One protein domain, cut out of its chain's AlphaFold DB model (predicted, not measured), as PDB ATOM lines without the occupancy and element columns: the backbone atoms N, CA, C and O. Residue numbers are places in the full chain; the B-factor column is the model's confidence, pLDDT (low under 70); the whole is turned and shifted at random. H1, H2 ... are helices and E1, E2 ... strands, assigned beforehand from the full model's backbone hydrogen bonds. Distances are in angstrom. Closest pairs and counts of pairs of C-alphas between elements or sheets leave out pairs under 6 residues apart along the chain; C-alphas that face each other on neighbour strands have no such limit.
ATOM      1  N   GLU A   2     231.956 257.950 253.309       87.12
ATOM      2  CA  GLU A   2     230.632 258.591 253.393       87.12
ATOM      3  C   GLU A   2     229.538 257.923 252.544       87.12
ATOM      4  O   GLU A   2     228.422 257.793 253.031       87.12
ATOM      5  N   ILE A   3     229.843 257.404 251.347       91.19
ATOM      6  CA  ILE A   3     228.851 256.700 250.502       91.19
ATOM      7  C   ILE A   3     228.246 255.484 251.214       91.19
ATOM      8  O   ILE A   3     227.029 255.311 251.241       91.19
ATOM      9  N   LEU A   4     229.086 254.665 251.856       93.31
ATOM     10  CA  LEU A   4     228.600 253.523 252.623       93.31
ATOM     11  C   LEU A   4     227.712 253.977 253.787       93.31
ATOM     12  O   LEU A   4     226.667 253.383 254.026       93.31
ATOM     13  N   LYS A   5     228.115 255.040 254.489       92.94
ATOM     14  CA  LYS A   5     227.340 255.610 255.594       92.94
ATOM     15  C   LYS A   5     225.985 256.140 255.123       92.94
ATOM     16  O   LYS A   5     224.990 255.900 255.789       92.94
ATOM     17  N   ILE A   6     225.931 256.809 253.972       94.19
ATOM     18  CA  ILE A   6     224.679 257.254 253.344       94.19
ATOM     19  C   ILE A   6     223.739 256.062 253.136       94.19
ATOM     20  O   ILE A   6     222.584 256.115 253.557       94.19
ATOM     21  N   LEU A   7     224.238 254.974 252.542       94.62
ATOM     22  CA  LEU A   7     223.437 253.776 252.287       94.62
ATOM     23  C   LEU A   7     222.975 253.101 253.580       94.62
ATOM     24  O   LEU A   7     221.804 252.754 253.696       94.62
ATOM     25  N   THR A   8     223.863 252.920 254.559       94.50
ATOM     26  CA  THR A   8     223.525 252.205 255.797       94.50
ATOM     27  C   THR A   8     222.630 253.019 256.725       94.50
ATOM     28  O   THR A   8     221.738 252.445 257.342       94.50
ATOM     29  N   THR A   9     222.794 254.345 256.792       93.38
ATOM     30  CA  THR A   9     221.895 255.230 257.552       93.38
ATOM     31  C   THR A   9     220.507 255.310 256.918       93.38
ATOM     32  O   THR A   9     219.521 255.364 257.641       93.38
ATOM     33  N   ASN A  10     220.402 255.257 255.588       94.31
ATOM     34  CA  ASN A  10     219.105 255.249 254.904       94.31
ATOM     35  C   ASN A  10     218.537 253.842 254.681       94.31
ATOM     36  O   ASN A  10     217.454 253.708 254.106       94.31
ATOM     37  N   LEU A  11     219.232 252.788 255.121       93.69
ATOM     38  CA  LEU A  11     218.833 251.410 254.855       93.69
ATOM     39  C   LEU A  11     217.431 251.125 255.396       93.69
ATOM     40  O   LEU A  11     216.549 250.657 254.673       93.69
ATOM     41  N   TYR A  12     217.205 251.484 256.653       91.50
ATOM     42  CA  TYR A  12     215.896 251.486 257.279       91.50
ATOM     43  C   TYR A  12     215.709 252.826 258.003       91.50
ATOM     44  O   TYR A  12     216.619 253.203 258.736       91.50
ATOM     45  N   PRO A  13     214.571 253.529 257.830       89.31
ATOM     46  CA  PRO A  13     213.356 253.088 257.142       89.31
ATOM     47  C   PRO A  13     213.278 253.425 255.644       89.31
ATOM     48  O   PRO A  13     212.354 252.933 255.001       89.31
ATOM     49  N   SER A  14     214.171 254.240 255.076       93.12
ATOM     50  CA  SER A  14     214.002 254.780 253.713       93.12
ATOM     51  C   SER A  14     214.044 253.698 252.623       93.12
ATOM     52  O   SER A  14     213.026 253.426 251.985       93.12
ATOM     53  N   ILE A  15     215.188 253.030 252.436       92.62
ATOM     54  CA  ILE A  15     215.425 252.109 251.310       92.62
ATOM     55  C   ILE A  15     214.544 250.858 251.419       92.62
ATOM     56  O   ILE A  15     213.833 250.511 250.474       92.62
ATOM     57  N   LEU A  16     214.539 250.194 252.580       89.69
ATOM     58  CA  LEU A  16     213.798 248.941 252.759       89.69
ATOM     59  C   LEU A  16     212.275 249.113 252.757       89.69
ATOM     60  O   LEU A  16     211.578 248.124 252.555       89.69
ATOM     61  N   ARG A  17     211.736 250.327 252.964       87.94
ATOM     62  CA  ARG A  17     210.282 250.587 252.892       87.94
ATOM     63  C   ARG A  17     209.842 251.282 251.599       87.94
ATOM     64  O   ARG A  17     208.682 251.689 251.533       87.94
ATOM     65  N   SER A  18     210.723 251.504 250.622       87.62
ATOM     66  CA  SER A  18     210.377 252.247 249.399       87.62
ATOM     67  C   SER A  18     209.822 251.338 248.303       87.62
ATOM     68  O   SER A  18     210.561 250.514 247.767       87.62
ATOM     69  N   HIS A  19     208.538 251.502 247.958       78.38
ATOM     70  CA  HIS A  19     207.836 250.725 246.921       78.38
ATOM     71  C   HIS A  19     207.841 249.202 247.153       78.38
ATOM     72  O   HIS A  19     208.098 248.430 246.230       78.38
ATOM     73  N   ARG A  20     207.601 248.744 248.392       71.25
ATOM     74  CA  ARG A  20     207.815 247.334 248.769       71.25
ATOM     75  C   ARG A  20     206.554 246.610 249.223       71.25
ATOM     76  O   ARG A  20     205.753 247.160 249.975       71.25
ATOM     77  N   SER A  21     206.456 245.354 248.788       63.03
ATOM     78  CA  SER A  21     205.512 244.320 249.222       63.03
ATOM     79  C   SER A  21     206.175 243.336 250.205       63.03
ATOM     80  O   SER A  21     207.320 243.522 250.621       63.03
ATOM     81  N   GLU A  22     205.445 242.297 250.611       66.75
ATOM     82  CA  GLU A  22     205.922 241.227 251.496       66.75
ATOM     83  C   GLU A  22     207.086 240.410 250.887       66.75
ATOM     84  O   GLU A  22     207.341 240.443 249.687       66.75
ATOM     85  N   ASN A  23     207.813 239.651 251.717       72.44
ATOM     86  CA  ASN A  23     208.845 238.682 251.298       72.44
ATOM     87  C   ASN A  23     210.087 239.230 250.567       72.44
ATOM     88  O   ASN A  23     210.884 238.452 250.061       72.44
ATOM     89  N   GLN A  24     210.362 240.531 250.661       78.81
ATOM     90  CA  GLN A  24     211.581 241.187 250.149       78.81
ATOM     91  C   GLN A  24     212.913 240.441 250.377       78.81
ATOM     92  O   GLN A  24     213.394 240.315 251.501       78.81
ATOM     93  N   ARG A  25     213.573 240.013 249.303       87.44
ATOM     94  CA  ARG A  25     214.877 239.327 249.350       87.44
ATOM     95  C   ARG A  25     216.032 240.264 248.996       87.44
ATOM     96  O   ARG A  25     216.940 239.891 248.263       87.44
ATOM     97  N   ASP A  26     215.956 241.506 249.470       90.31
ATOM     98  CA  ASP A  26     216.970 242.518 249.186       90.31
ATOM     99  C   ASP A  26     218.363 242.054 249.637       90.31
ATOM    100  O   ASP A  26     218.522 241.374 250.655       90.31
ATOM    101  N   LYS A  27     219.387 242.454 248.886       93.31
ATOM    102  CA  LYS A  27     220.782 242.172 249.214       93.31
ATOM    103  C   LYS A  27     221.618 243.420 249.017       93.31
ATOM    104  O   LYS A  27     221.542 244.072 247.981       93.31
ATOM    105  N   ILE A  28     222.441 243.725 250.010       94.50
ATOM    106  CA  ILE A  28     223.446 244.783 249.937       94.50
ATOM    107  C   ILE A  28     224.800 244.125 250.079       94.50
ATOM    108  O   ILE A  28     224.983 243.261 250.933       94.50
ATOM    109  N   ARG A  29     225.747 244.517 249.232       94.94
ATOM    110  CA  ARG A  29     227.094 243.958 249.231       94.94
ATOM    111  C   ARG A  29     228.104 245.022 248.840       94.94
ATOM    112  O   ARG A  29     227.857 245.793 247.919       94.94
ATOM    113  N   ILE A  30     229.251 245.011 249.505       94.62
ATOM    114  CA  ILE A  30     230.448 245.703 249.034       94.62
ATOM    115  C   ILE A  30     231.276 244.703 248.245       94.62
ATOM    116  O   ILE A  30     231.562 243.607 248.726       94.62
ATOM    117  N   ASP A  31     231.644 245.090 247.033       92.12
ATOM    118  CA  ASP A  31     232.458 244.269 246.155       92.12
ATOM    119  C   ASP A  31     233.763 244.975 245.778       92.12
ATOM    120  O   ASP A  31     233.888 246.194 245.898       92.12
ATOM    121  N   PHE A  32     234.740 244.191 245.333       89.56
ATOM    122  CA  PHE A  32     236.076 244.654 244.986       89.56
ATOM    123  C   PHE A  32     236.285 244.553 243.483       89.56
ATOM    124  O   PHE A  32     236.149 243.472 242.908       89.56
ATOM    125  N   ILE A  33     236.683 245.672 242.871       89.06
ATOM    126  CA  ILE A  33     237.107 245.715 241.466       89.06
ATOM    127  C   ILE A  33     238.289 244.758 241.272       89.06
ATOM    128  O   ILE A  33     238.247 243.868 240.429       89.06
ATOM    129  N   ASN A  34     239.304 244.873 242.132       87.25
ATOM    130  CA  ASN A  34     240.409 243.929 242.191       87.25
ATOM    131  C   ASN A  34     240.118 242.826 243.222       87.25
ATOM    132  O   ASN A  34     240.314 243.003 244.427       87.25
ATOM    133  N   LYS A  35     239.670 241.663 242.741       86.88
ATOM    134  CA  LYS A  35     239.337 240.502 243.584       86.88
ATOM    135  C   LYS A  35     240.550 239.922 244.325       86.88
ATOM    136  O   LYS A  35     240.369 239.302 245.369       86.88
ATOM    137  N   GLY A  36     241.776 240.161 243.849       86.06
ATOM    138  CA  GLY A  36     243.006 239.734 244.530       86.06
ATOM    139  C   GLY A  36     243.160 240.341 245.930       86.06
ATOM    140  O   GLY A  36     243.700 239.694 246.831       86.06
ATOM    141  N   LEU A  37     242.582 241.529 246.151       87.88
ATOM    142  CA  LEU A  37     242.589 242.211 247.448       87.88
ATOM    143  C   LEU A  37     241.852 241.433 248.540       87.88
ATOM    144  O   LEU A  37     242.178 241.579 249.717       87.88
ATOM    145  N   ILE A  38     240.895 240.576 248.165       89.94
ATOM    146  CA  ILE A  38     240.155 239.737 249.113       89.94
ATOM    147  C   ILE A  38     241.125 238.821 249.863       89.94
ATOM    148  O   ILE A  38     241.123 238.788 251.092       89.94
ATOM    149  N   ASN A  39     241.998 238.132 249.128       90.25
ATOM    150  CA  ASN A  39     242.980 237.226 249.720       90.25
ATOM    151  C   ASN A  39     244.095 238.004 250.420       90.25
ATOM    152  O   ASN A  39     244.462 237.676 251.546       90.25
ATOM    153  N   GLN A  40     244.594 239.065 249.780       89.75
ATOM    154  CA  GLN A  40     245.688 239.874 250.315       89.75
ATOM    155  C   GLN A  40     245.349 240.507 251.673       89.75
ATOM    156  O   GLN A  40     246.198 240.546 252.562       89.75
ATOM    157  N   TYR A  41     244.114 240.979 251.853       90.31
ATOM    158  CA  TYR A  41     243.662 241.605 253.100       90.31
ATOM    159  C   TYR A  41     242.866 240.689 254.016       90.31
ATOM    160  O   TYR A  41     242.340 241.161 255.035       90.31
ATOM    161  N   GLN A  42     242.785 239.400 253.667       93.06
ATOM    162  CA  GLN A  42     242.007 238.399 254.394       93.06
ATOM    163  C   GLN A  42     240.592 238.925 254.668       93.06
ATOM    164  O   GLN A  42     240.132 238.993 255.807       93.06
ATOM    165  N   VAL A  43     239.949 239.436 253.618       94.06
ATOM    166  CA  VAL A  43     238.653 240.101 253.711       94.06
ATOM    167  C   VAL A  43     237.588 239.095 254.125       94.06
ATOM    168  O   VAL A  43     237.409 238.060 253.485       94.06
ATOM    169  N   ASN A  44     236.824 239.430 255.161       95.19
ATOM    170  CA  ASN A  44     235.644 238.676 255.537       95.19
ATOM    171  C   ASN A  44     234.460 239.118 254.669       95.19
ATOM    172  O   ASN A  44     233.677 239.996 255.031       95.19
ATOM    173  N   THR A  45     234.325 238.484 253.507       92.38
ATOM    174  CA  THR A  45     233.265 238.781 252.531       92.38
ATOM    175  C   THR A  45     231.856 238.572 253.092       92.38
ATOM    176  O   THR A  45     230.937 239.274 252.679       92.38
ATOM    177  N   GLY A  46     231.685 237.685 254.081       92.69
ATOM    178  CA  GLY A  46     230.413 237.487 254.777       92.69
ATOM    179  C   GLY A  46     229.957 238.729 255.548       92.69
ATOM    180  O   GLY A  46     228.773 239.053 255.528       92.69
ATOM    181  N   LYS A  47     230.894 239.473 256.153       96.44
ATOM    182  CA  LYS A  47     230.602 240.746 256.838       96.44
ATOM    183  C   LYS A  47     230.341 241.899 255.875       96.44
ATOM    184  O   LYS A  47     229.682 242.859 256.242       96.44
ATOM    185  N   LEU A  48     230.814 241.807 254.635       96.12
ATOM    186  CA  LEU A  48     230.601 242.829 253.607       96.12
ATOM    187  C   LEU A  48     229.279 242.663 252.852       96.12
ATOM    188  O   LEU A  48     229.112 243.217 251.764       96.12
ATOM    189  N   SER A  49     228.332 241.911 253.417       95.81
ATOM    190  CA  SER A  49     227.009 241.730 252.838       95.81
ATOM    191  C   SER A  49     225.910 241.649 253.891       95.81
ATOM    192  O   SER A  49     226.115 241.123 254.981       95.81
ATOM    193  N   ILE A  50     224.727 242.144 253.536       95.81
ATOM    194  CA  ILE A  50     223.483 241.957 254.281       95.81
ATOM    195  C   ILE A  50     222.487 241.328 253.313       95.81
ATOM    196  O   ILE A  50     222.159 241.929 252.290       95.81
ATOM    197  N   ASP A  51     222.039 240.115 253.625       94.56
ATOM    198  CA  ASP A  51     221.157 239.315 252.774       94.56
ATOM    199  C   ASP A  51     219.823 239.056 253.487       94.56
ATOM    200  O   ASP A  51     219.773 238.366 254.510       94.56
ATOM    201  N   PHE A  52     218.735 239.621 252.957       93.12
ATOM    202  CA  PHE A  52     217.386 239.462 253.502       93.12
ATOM    203  C   PHE A  52     216.666 238.200 252.999       93.12
ATOM    204  O   PHE A  52     215.587 237.874 253.511       93.12
ATOM    205  N   ALA A  53     217.257 237.454 252.058       90.50
ATOM    206  CA  ALA A  53     216.757 236.153 251.620       90.50
ATOM    207  C   ALA A  53     216.971 235.055 252.674       90.50
ATOM    208  O   ALA A  53     216.287 234.035 252.643       90.50
ATOM    209  N   ARG A  54     217.869 235.269 253.647       92.44
ATOM    210  CA  ARG A  54     218.160 234.295 254.715       92.44
ATOM    211  C   ARG A  54     217.016 234.080 255.713       92.44
ATOM    212  O   ARG A  54     217.089 233.167 256.532       92.44
ATOM    213  N   PHE A  55     216.007 234.951 255.718       92.25
ATOM    214  CA  PHE A  55     214.905 234.872 256.675       92.25
ATOM    215  C   PHE A  55     213.792 233.956 256.156       92.25
ATOM    216  O   PHE A  55     213.342 234.144 255.027       92.25
ATOM    217  N   PRO A  56     213.290 233.018 256.979       89.56
ATOM    218  CA  PRO A  56     212.274 232.059 256.547       89.56
ATOM    219  C   PRO A  56     210.892 232.692 256.330       89.56
ATOM    220  O   PRO A  56     210.064 232.124 255.627       89.56
ATOM    221  N   ASN A  57     210.615 233.840 256.957       89.06
ATOM    222  CA  ASN A  57     209.347 234.556 256.841       89.06
ATOM    223  C   ASN A  57     209.499 236.042 257.213       89.06
ATOM    224  O   ASN A  57     210.535 236.480 257.728       89.06
ATOM    225  N   GLN A  58     208.437 236.816 256.969       88.38
ATOM    226  CA  GLN A  58     208.392 238.254 257.235       88.38
ATOM    227  C   GLN A  58     208.548 238.594 258.728       88.38
ATOM    228  O   GLN A  58     209.210 239.578 259.050       88.38
ATOM    229  N   ASN A  59     208.011 237.779 259.643       90.62
ATOM    230  CA  ASN A  59     208.103 238.035 261.086       90.62
ATOM    231  C   ASN A  59     209.549 237.948 261.585       90.62
ATOM    232  O   ASN A  59     210.021 238.877 262.230       90.62
ATOM    233  N   ALA A  60     210.290 236.909 261.190       92.75
ATOM    234  CA  ALA A  60     211.707 236.771 261.528       92.75
ATOM    235  C   ALA A  60     212.541 237.963 261.023       92.75
ATOM    236  O   ALA A  60     213.470 238.419 261.690       92.75
ATOM    237  N   ARG A  61     212.188 238.504 259.852       92.00
ATOM    238  CA  ARG A  61     212.824 239.706 259.306       92.00
ATOM    239  C   ARG A  61     212.455 240.966 260.087       92.00
ATOM    240  O   ARG A  61     213.330 241.787 260.348       92.00
ATOM    241  N   ILE A  62     211.184 241.133 260.454       90.94
ATOM    242  CA  ILE A  62     210.736 242.249 261.294       90.94
ATOM    243  C   ILE A  62     211.466 242.208 262.632       90.94
ATOM    244  O   ILE A  62     211.973 243.242 263.056       90.94
ATOM    245  N   ASP A  63     211.584 241.036 263.253       94.56
ATOM    246  CA  ASP A  63     212.292 240.869 264.520       94.56
ATOM    247  C   ASP A  63     213.769 241.248 264.398       94.56
ATOM    248  O   ASP A  63     214.290 241.970 265.246       94.56
ATOM    249  N   TYR A  64     214.418 240.862 263.300       95.31
ATOM    250  CA  TYR A  64     215.786 241.263 262.968       95.31
ATOM    251  C   TYR A  64     215.957 242.781 262.770       95.31
ATOM    252  O   TYR A  64     216.939 243.357 263.246       95.31
ATOM    253  N   ILE A  65     215.021 243.440 262.075       93.19
ATOM    254  CA  ILE A  65     215.070 244.889 261.802       93.19
ATOM    255  C   ILE A  65     214.728 245.702 263.056       93.19
ATOM    256  O   ILE A  65     215.344 246.733 263.310       93.19
ATOM    257  N   LYS A  66     213.719 245.268 263.819       92.81
ATOM    258  CA  LYS A  66     213.165 245.975 264.986       92.81
ATOM    259  C   LYS A  66     213.753 245.523 266.320       92.81
ATOM    260  O   LYS A  66     213.304 246.014 267.348       92.81
ATOM    261  N   GLU A  67     214.715 244.606 266.295       94.94
ATOM    262  CA  GLU A  67     215.400 244.071 267.478       94.94
ATOM    263  C   GLU A  67     214.427 243.450 268.499       94.94
ATOM    264  O   GLU A  67     214.530 243.659 269.706       94.94
ATOM    265  N   ARG A  68     213.439 242.692 268.007       92.88
ATOM    266  CA  ARG A  68     212.400 242.060 268.839       92.88
ATOM    267  C   ARG A  68     212.739 240.608 269.159       92.88
ATOM    268  O   ARG A  68     213.635 240.017 268.565       92.88
ATOM    269  N   ASN A  69     212.008 240.030 270.112       90.50
ATOM    270  CA  ASN A  69     212.038 238.597 270.433       90.50
ATOM    271  C   ASN A  69     213.438 238.029 270.754       90.50
ATOM    272  O   ASN A  69     213.698 236.847 270.551       90.50
ATOM    273  N   GLY A  70     214.351 238.866 271.265       88.38
ATOM    274  CA  GLY A  70     215.677 238.436 271.720       88.38
ATOM    275  C   GLY A  70     216.589 237.889 270.614       88.38
ATOM    276  O   GLY A  70     217.478 237.083 270.902       88.38
ATOM    277  N   VAL A  71     216.380 238.287 269.353       93.44
ATOM    278  CA  VAL A  71     217.222 237.836 268.235       93.44
ATOM    279  C   VAL A  71     218.693 238.212 268.460       93.44
ATOM    280  O   VAL A  71     219.037 239.360 268.730       93.44
ATOM    281  N   LYS A  72     219.596 237.228 268.340       90.88
ATOM    282  CA  LYS A  72     221.045 237.422 268.574       90.88
ATOM    283  C   LYS A  72     221.735 238.261 267.494       90.88
ATOM    284  O   LYS A  72     222.797 238.838 267.740       90.88
ATOM    285  N   GLN A  73     221.168 238.271 266.291       93.88
ATOM    286  CA  GLN A  73     221.646 239.050 265.156       93.88
ATOM    287  C   GLN A  73     220.573 240.072 264.792       93.88
ATOM    288  O   GLN A  73     219.411 239.701 264.643       93.88
ATOM    289  N   THR A  74     220.968 241.336 264.648       96.56
ATOM    290  CA  THR A  74     220.082 242.461 264.317       96.56
ATOM    291  C   THR A  74     220.623 243.238 263.127       96.56
ATOM    292  O   THR A  74     221.815 243.147 262.812       96.56
ATOM    293  N   LEU A  75     219.764 244.033 262.483       95.94
ATOM    294  CA  LEU A  75     220.183 244.910 261.389       95.94
ATOM    295  C   LEU A  75     221.290 245.868 261.825       95.94
ATOM    296  O   LEU A  75     222.291 246.019 261.129       95.94
ATOM    297  N   LYS A  76     221.151 246.461 263.011       95.94
ATOM    298  CA  LYS A  76     222.154 247.355 263.594       95.94
ATOM    299  C   LYS A  76     223.515 246.674 263.743       95.94
ATOM    300  O   LYS A  76     224.538 247.287 263.441       95.94
ATOM    301  N   LYS A  77     223.534 245.410 264.180       96.50
ATOM    302  CA  LYS A  77     224.770 244.638 264.335       96.50
ATOM    303  C   LYS A  77     225.409 244.310 262.986       96.50
ATOM    304  O   LYS A  77     226.596 244.565 262.830       96.50
ATOM    305  N   ASP A  78     224.633 243.842 262.009       97.31
ATOM    306  CA  ASP A  78     225.147 243.577 260.655       97.31
ATOM    307  C   ASP A  78     225.686 244.844 259.981       97.31
ATOM    308  O   ASP A  78     226.754 244.817 259.380       97.31
ATOM    309  N   VAL A  79     224.994 245.981 260.123       97.19
ATOM    310  CA  VAL A  79     225.485 247.277 259.631       97.19
ATOM    311  C   VAL A  79     226.802 247.656 260.311       97.19
ATOM    312  O   VAL A  79     227.731 248.100 259.638       97.19
ATOM    313  N   SER A  80     226.907 247.465 261.629       96.62
ATOM    314  CA  SER A  80     228.142 247.729 262.370       96.62
ATOM    315  C   SER A  80     229.290 246.822 261.916       96.62
ATOM    316  O   SER A  80     230.400 247.312 261.708       96.62
ATOM    317  N   ASP A  81     229.037 245.523 261.734       97.19
ATOM    318  CA  ASP A  81     230.025 244.553 261.254       97.19
ATOM    319  C   ASP A  81     230.496 244.891 259.833       97.19
ATOM    320  O   ASP A  81     231.698 244.871 259.556       97.19
ATOM    321  N   LEU A  82     229.565 245.276 258.959       97.38
ATOM    322  CA  LEU A  82     229.841 245.683 257.587       97.38
ATOM    323  C   LEU A  82     230.697 246.949 257.530       97.38
ATOM    324  O   LEU A  82     231.715 246.974 256.839       97.38
ATOM    325  N   VAL A  83     230.327 247.990 258.279       96.38
ATOM    326  CA  VAL A  83     231.098 249.243 258.343       96.38
ATOM    327  C   VAL A  83     232.483 249.004 258.947       96.38
ATOM    328  O   VAL A  83     233.467 249.551 258.451       96.38
ATOM    329  N   SER A  84     232.580 248.178 259.992       96.56
ATOM    330  CA  SER A  84     233.856 247.838 260.630       96.56
ATOM    331  C   SER A  84     234.794 247.114 259.662       96.56
ATOM    332  O   SER A  84     235.941 247.537 259.492       96.56
ATOM    333  N   GLU A  85     234.300 246.083 258.973       96.81
ATOM    334  CA  GLU A  85     235.100 245.323 258.014       96.81
ATOM    335  C   GLU A  85     235.496 246.180 256.808       96.81
ATOM    336  O   GLU A  85     236.660 246.182 256.409       96.81
ATOM    337  N   PHE A  86     234.572 246.985 256.276       95.00
ATOM    338  CA  PHE A  86     234.883 247.920 255.199       95.00
ATOM    339  C   PHE A  86     235.994 248.895 255.597       95.00
ATOM    340  O   PHE A  86     236.953 249.075 254.850       95.00
ATOM    341  N   ASN A  87     235.901 249.501 256.784       94.00
ATOM    342  CA  ASN A  87     236.903 250.449 257.262       94.00
ATOM    343  C   ASN A  87     238.271 249.787 257.452       94.00
ATOM    344  O   ASN A  87     239.282 250.371 257.065       94.00
ATOM    345  N   ARG A  88     238.310 248.562 257.991       94.50
ATOM    346  CA  ARG A  88     239.549 247.786 258.134       94.50
ATOM    347  C   ARG A  88     240.238 247.599 256.784       94.50
ATOM    348  O   ARG A  88     241.429 247.888 256.658       94.50
ATOM    349  N   VAL A  89     239.486 247.154 255.777       92.06
ATOM    350  CA  VAL A  89     240.018 246.925 254.429       92.06
ATOM    351  C   VAL A  89     240.426 248.238 253.766       92.06
ATOM    352  O   VAL A  89     241.504 248.316 253.189       92.06
ATOM    353  N   ASN A  90     239.626 249.296 253.905       88.56
ATOM    354  CA  ASN A  90     239.914 250.594 253.301       88.56
ATOM    355  C   ASN A  90     241.176 251.257 253.894       88.56
ATOM    356  O   ASN A  90     241.953 251.867 253.165       88.56
ATOM    357  N   VAL A  91     241.431 251.096 255.199       89.75
ATOM    358  CA  VAL A  91     242.678 251.557 255.843       89.75
ATOM    359  C   VAL A  91     243.894 250.781 255.333       89.75
ATOM    360  O   VAL A  91     244.961 251.371 255.159       89.75
ATOM    361  N   ALA A  92     243.754 249.476 255.089       88.00
ATOM    362  CA  ALA A  92     244.822 248.666 254.506       88.00
ATOM    363  C   ALA A  92     245.090 249.055 253.041       88.00
ATOM    364  O   ALA A  92     246.246 249.249 252.663       88.00
ATOM    365  N   ALA A  93     244.023 249.244 252.259       84.38
ATOM    366  CA  ALA A  93     244.075 249.664 250.862       84.38
ATOM    367  C   ALA A  93     244.709 251.048 250.688       84.38
ATOM    368  O   ALA A  93     245.544 251.223 249.814       84.38
ATOM    369  N   GLY A  94     244.416 252.009 251.570       81.94
ATOM    370  CA  GLY A  94     244.977 253.364 251.490       81.94
ATOM    371  C   GLY A  94     246.500 253.468 251.666       81.94
ATOM    372  O   GLY A  94     247.052 254.553 251.524       81.94
ATOM    373  N   ARG A  95     247.192 252.368 251.995       82.31
ATOM    374  CA  ARG A  95     248.656 252.330 252.170       82.31
ATOM    375  C   ARG A  95     249.405 251.814 250.942       82.31
ATOM    376  O   ARG A  95     250.633 251.810 250.954       82.31
ATOM    377  N   GLN A  96     248.700 251.324 249.925       76.62
ATOM    378  CA  GLN A  96     249.290 250.681 248.754       76.62
ATOM    379  C   GLN A  96     248.515 251.092 247.496       76.62
ATOM    380  O   GLN A  96     247.291 251.187 247.513       76.62
ATOM    381  N   ASN A  97     249.223 251.338 246.395       66.69
ATOM    382  CA  ASN A  97     248.577 251.626 245.116       66.69
ATOM    383  C   ASN A  97     248.189 250.310 244.443       66.69
ATOM    384  O   ASN A  97     249.059 249.493 244.147       66.69
ATOM    385  N   PHE A  98     246.902 250.135 244.159       69.69
ATOM    386  CA  PHE A  98     246.411 249.040 243.327       69.69
ATOM    387  C   PHE A  98     245.731 249.594 242.093       69.69
ATOM    388  O   PHE A  98     244.967 250.554 242.183       69.69
ATOM    389  N   GLY A  99     245.984 248.945 240.960       68.62
ATOM    390  CA  GLY A  99     245.193 249.155 239.756       68.62
ATOM    391  C   GLY A  99     243.747 248.718 239.979       68.62
ATOM    392  O   GLY A  99     243.472 247.751 240.705       68.62
TER     393      GLY A  99
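This is residues 2 to 99 of the 271 residues of an uncharacterized protein of Mucilaginibacter sp. 14171R-50 (UniProt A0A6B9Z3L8). One long helix, H5, runs lengthwise through an elongated model, and a narrow ribbon of two short strands, E1 and E2, runs beside its first part with E2 on the side nearer to it. H4 packs on the start of H5 at one end, H3 lies at the other end near H5, and H1 runs alongside H5 in the opposite direction. The printed part has 98 residues, with five named helices and two named strands in the order H1 H2 E1 H3 E2 H4 H5; the sheet E1 - E2 is antiparallel and the class is mostly helix. It is only just loose, close to compact, with a radius of gyration of the C-alphas of 15.2 A, and spans 45 by 27 by 19 A.

Start with H1, residues 2 to 9, and H2, residues 11 to 15; they are near each other and meet only through their link. Go on to E1, residues 27 to 29, and its antiparallel neighbour E2, residues 49 to 51, at 173 degrees; N 28 and O 50 are within hydrogen-bond range at 2.9 A, N 50 and O 28 at 2.8 A. H3, residues 36 to 40, is near H5, residues 75 to 93, with 7 pairs of C-alphas within 10 A. The closest C-alphas of E2 and H5 are those of Ile 50 and Asp 78, 6.8 A apart, while E1 and H5 are apart. Look next at H4, residues 58 to 66: it touches H5 at residues 75 to 76 alone, closest at the C-alphas of Ile 65 and Leu 75, 5.1 A, at a steep tilt of 64 degrees, the same way. H1 and H5 only just touch, with 3 pairs of C-alphas within 8 A, the closest being those of Thr 8 and Val 79 at 6.5 A; H5 does so with residues 79 to 83 alone. H1 and H5 run opposite ways at a shallow tilt of 12 degrees. In H1, H3, H4 and H5 every O i to N i+4 pair is within hydrogen-bond range; in H2 it is 0 of 1, and 0 of 2 for O i to N i+3.

Find C-alpha 2 at (230.632, 258.591, 253.393); from there H1 runs 10.2 A to C-alpha 9. H4 is 11.9 A long. H5 begins at C-alpha 75, (220.183, 244.910, 261.389), and runs 26.5 A to C-alpha 93 at (244.075, 249.664, 250.862).

The C-alphas farthest apart are those of Asn 69 and Gly 99, 46.4 A. The printed part has no cut, and its one long link is H2 to E1, 11 residues. Mean pLDDT of the printed part is 90.1; look for values under 70 at residues 21 to 22 and 97 to 99.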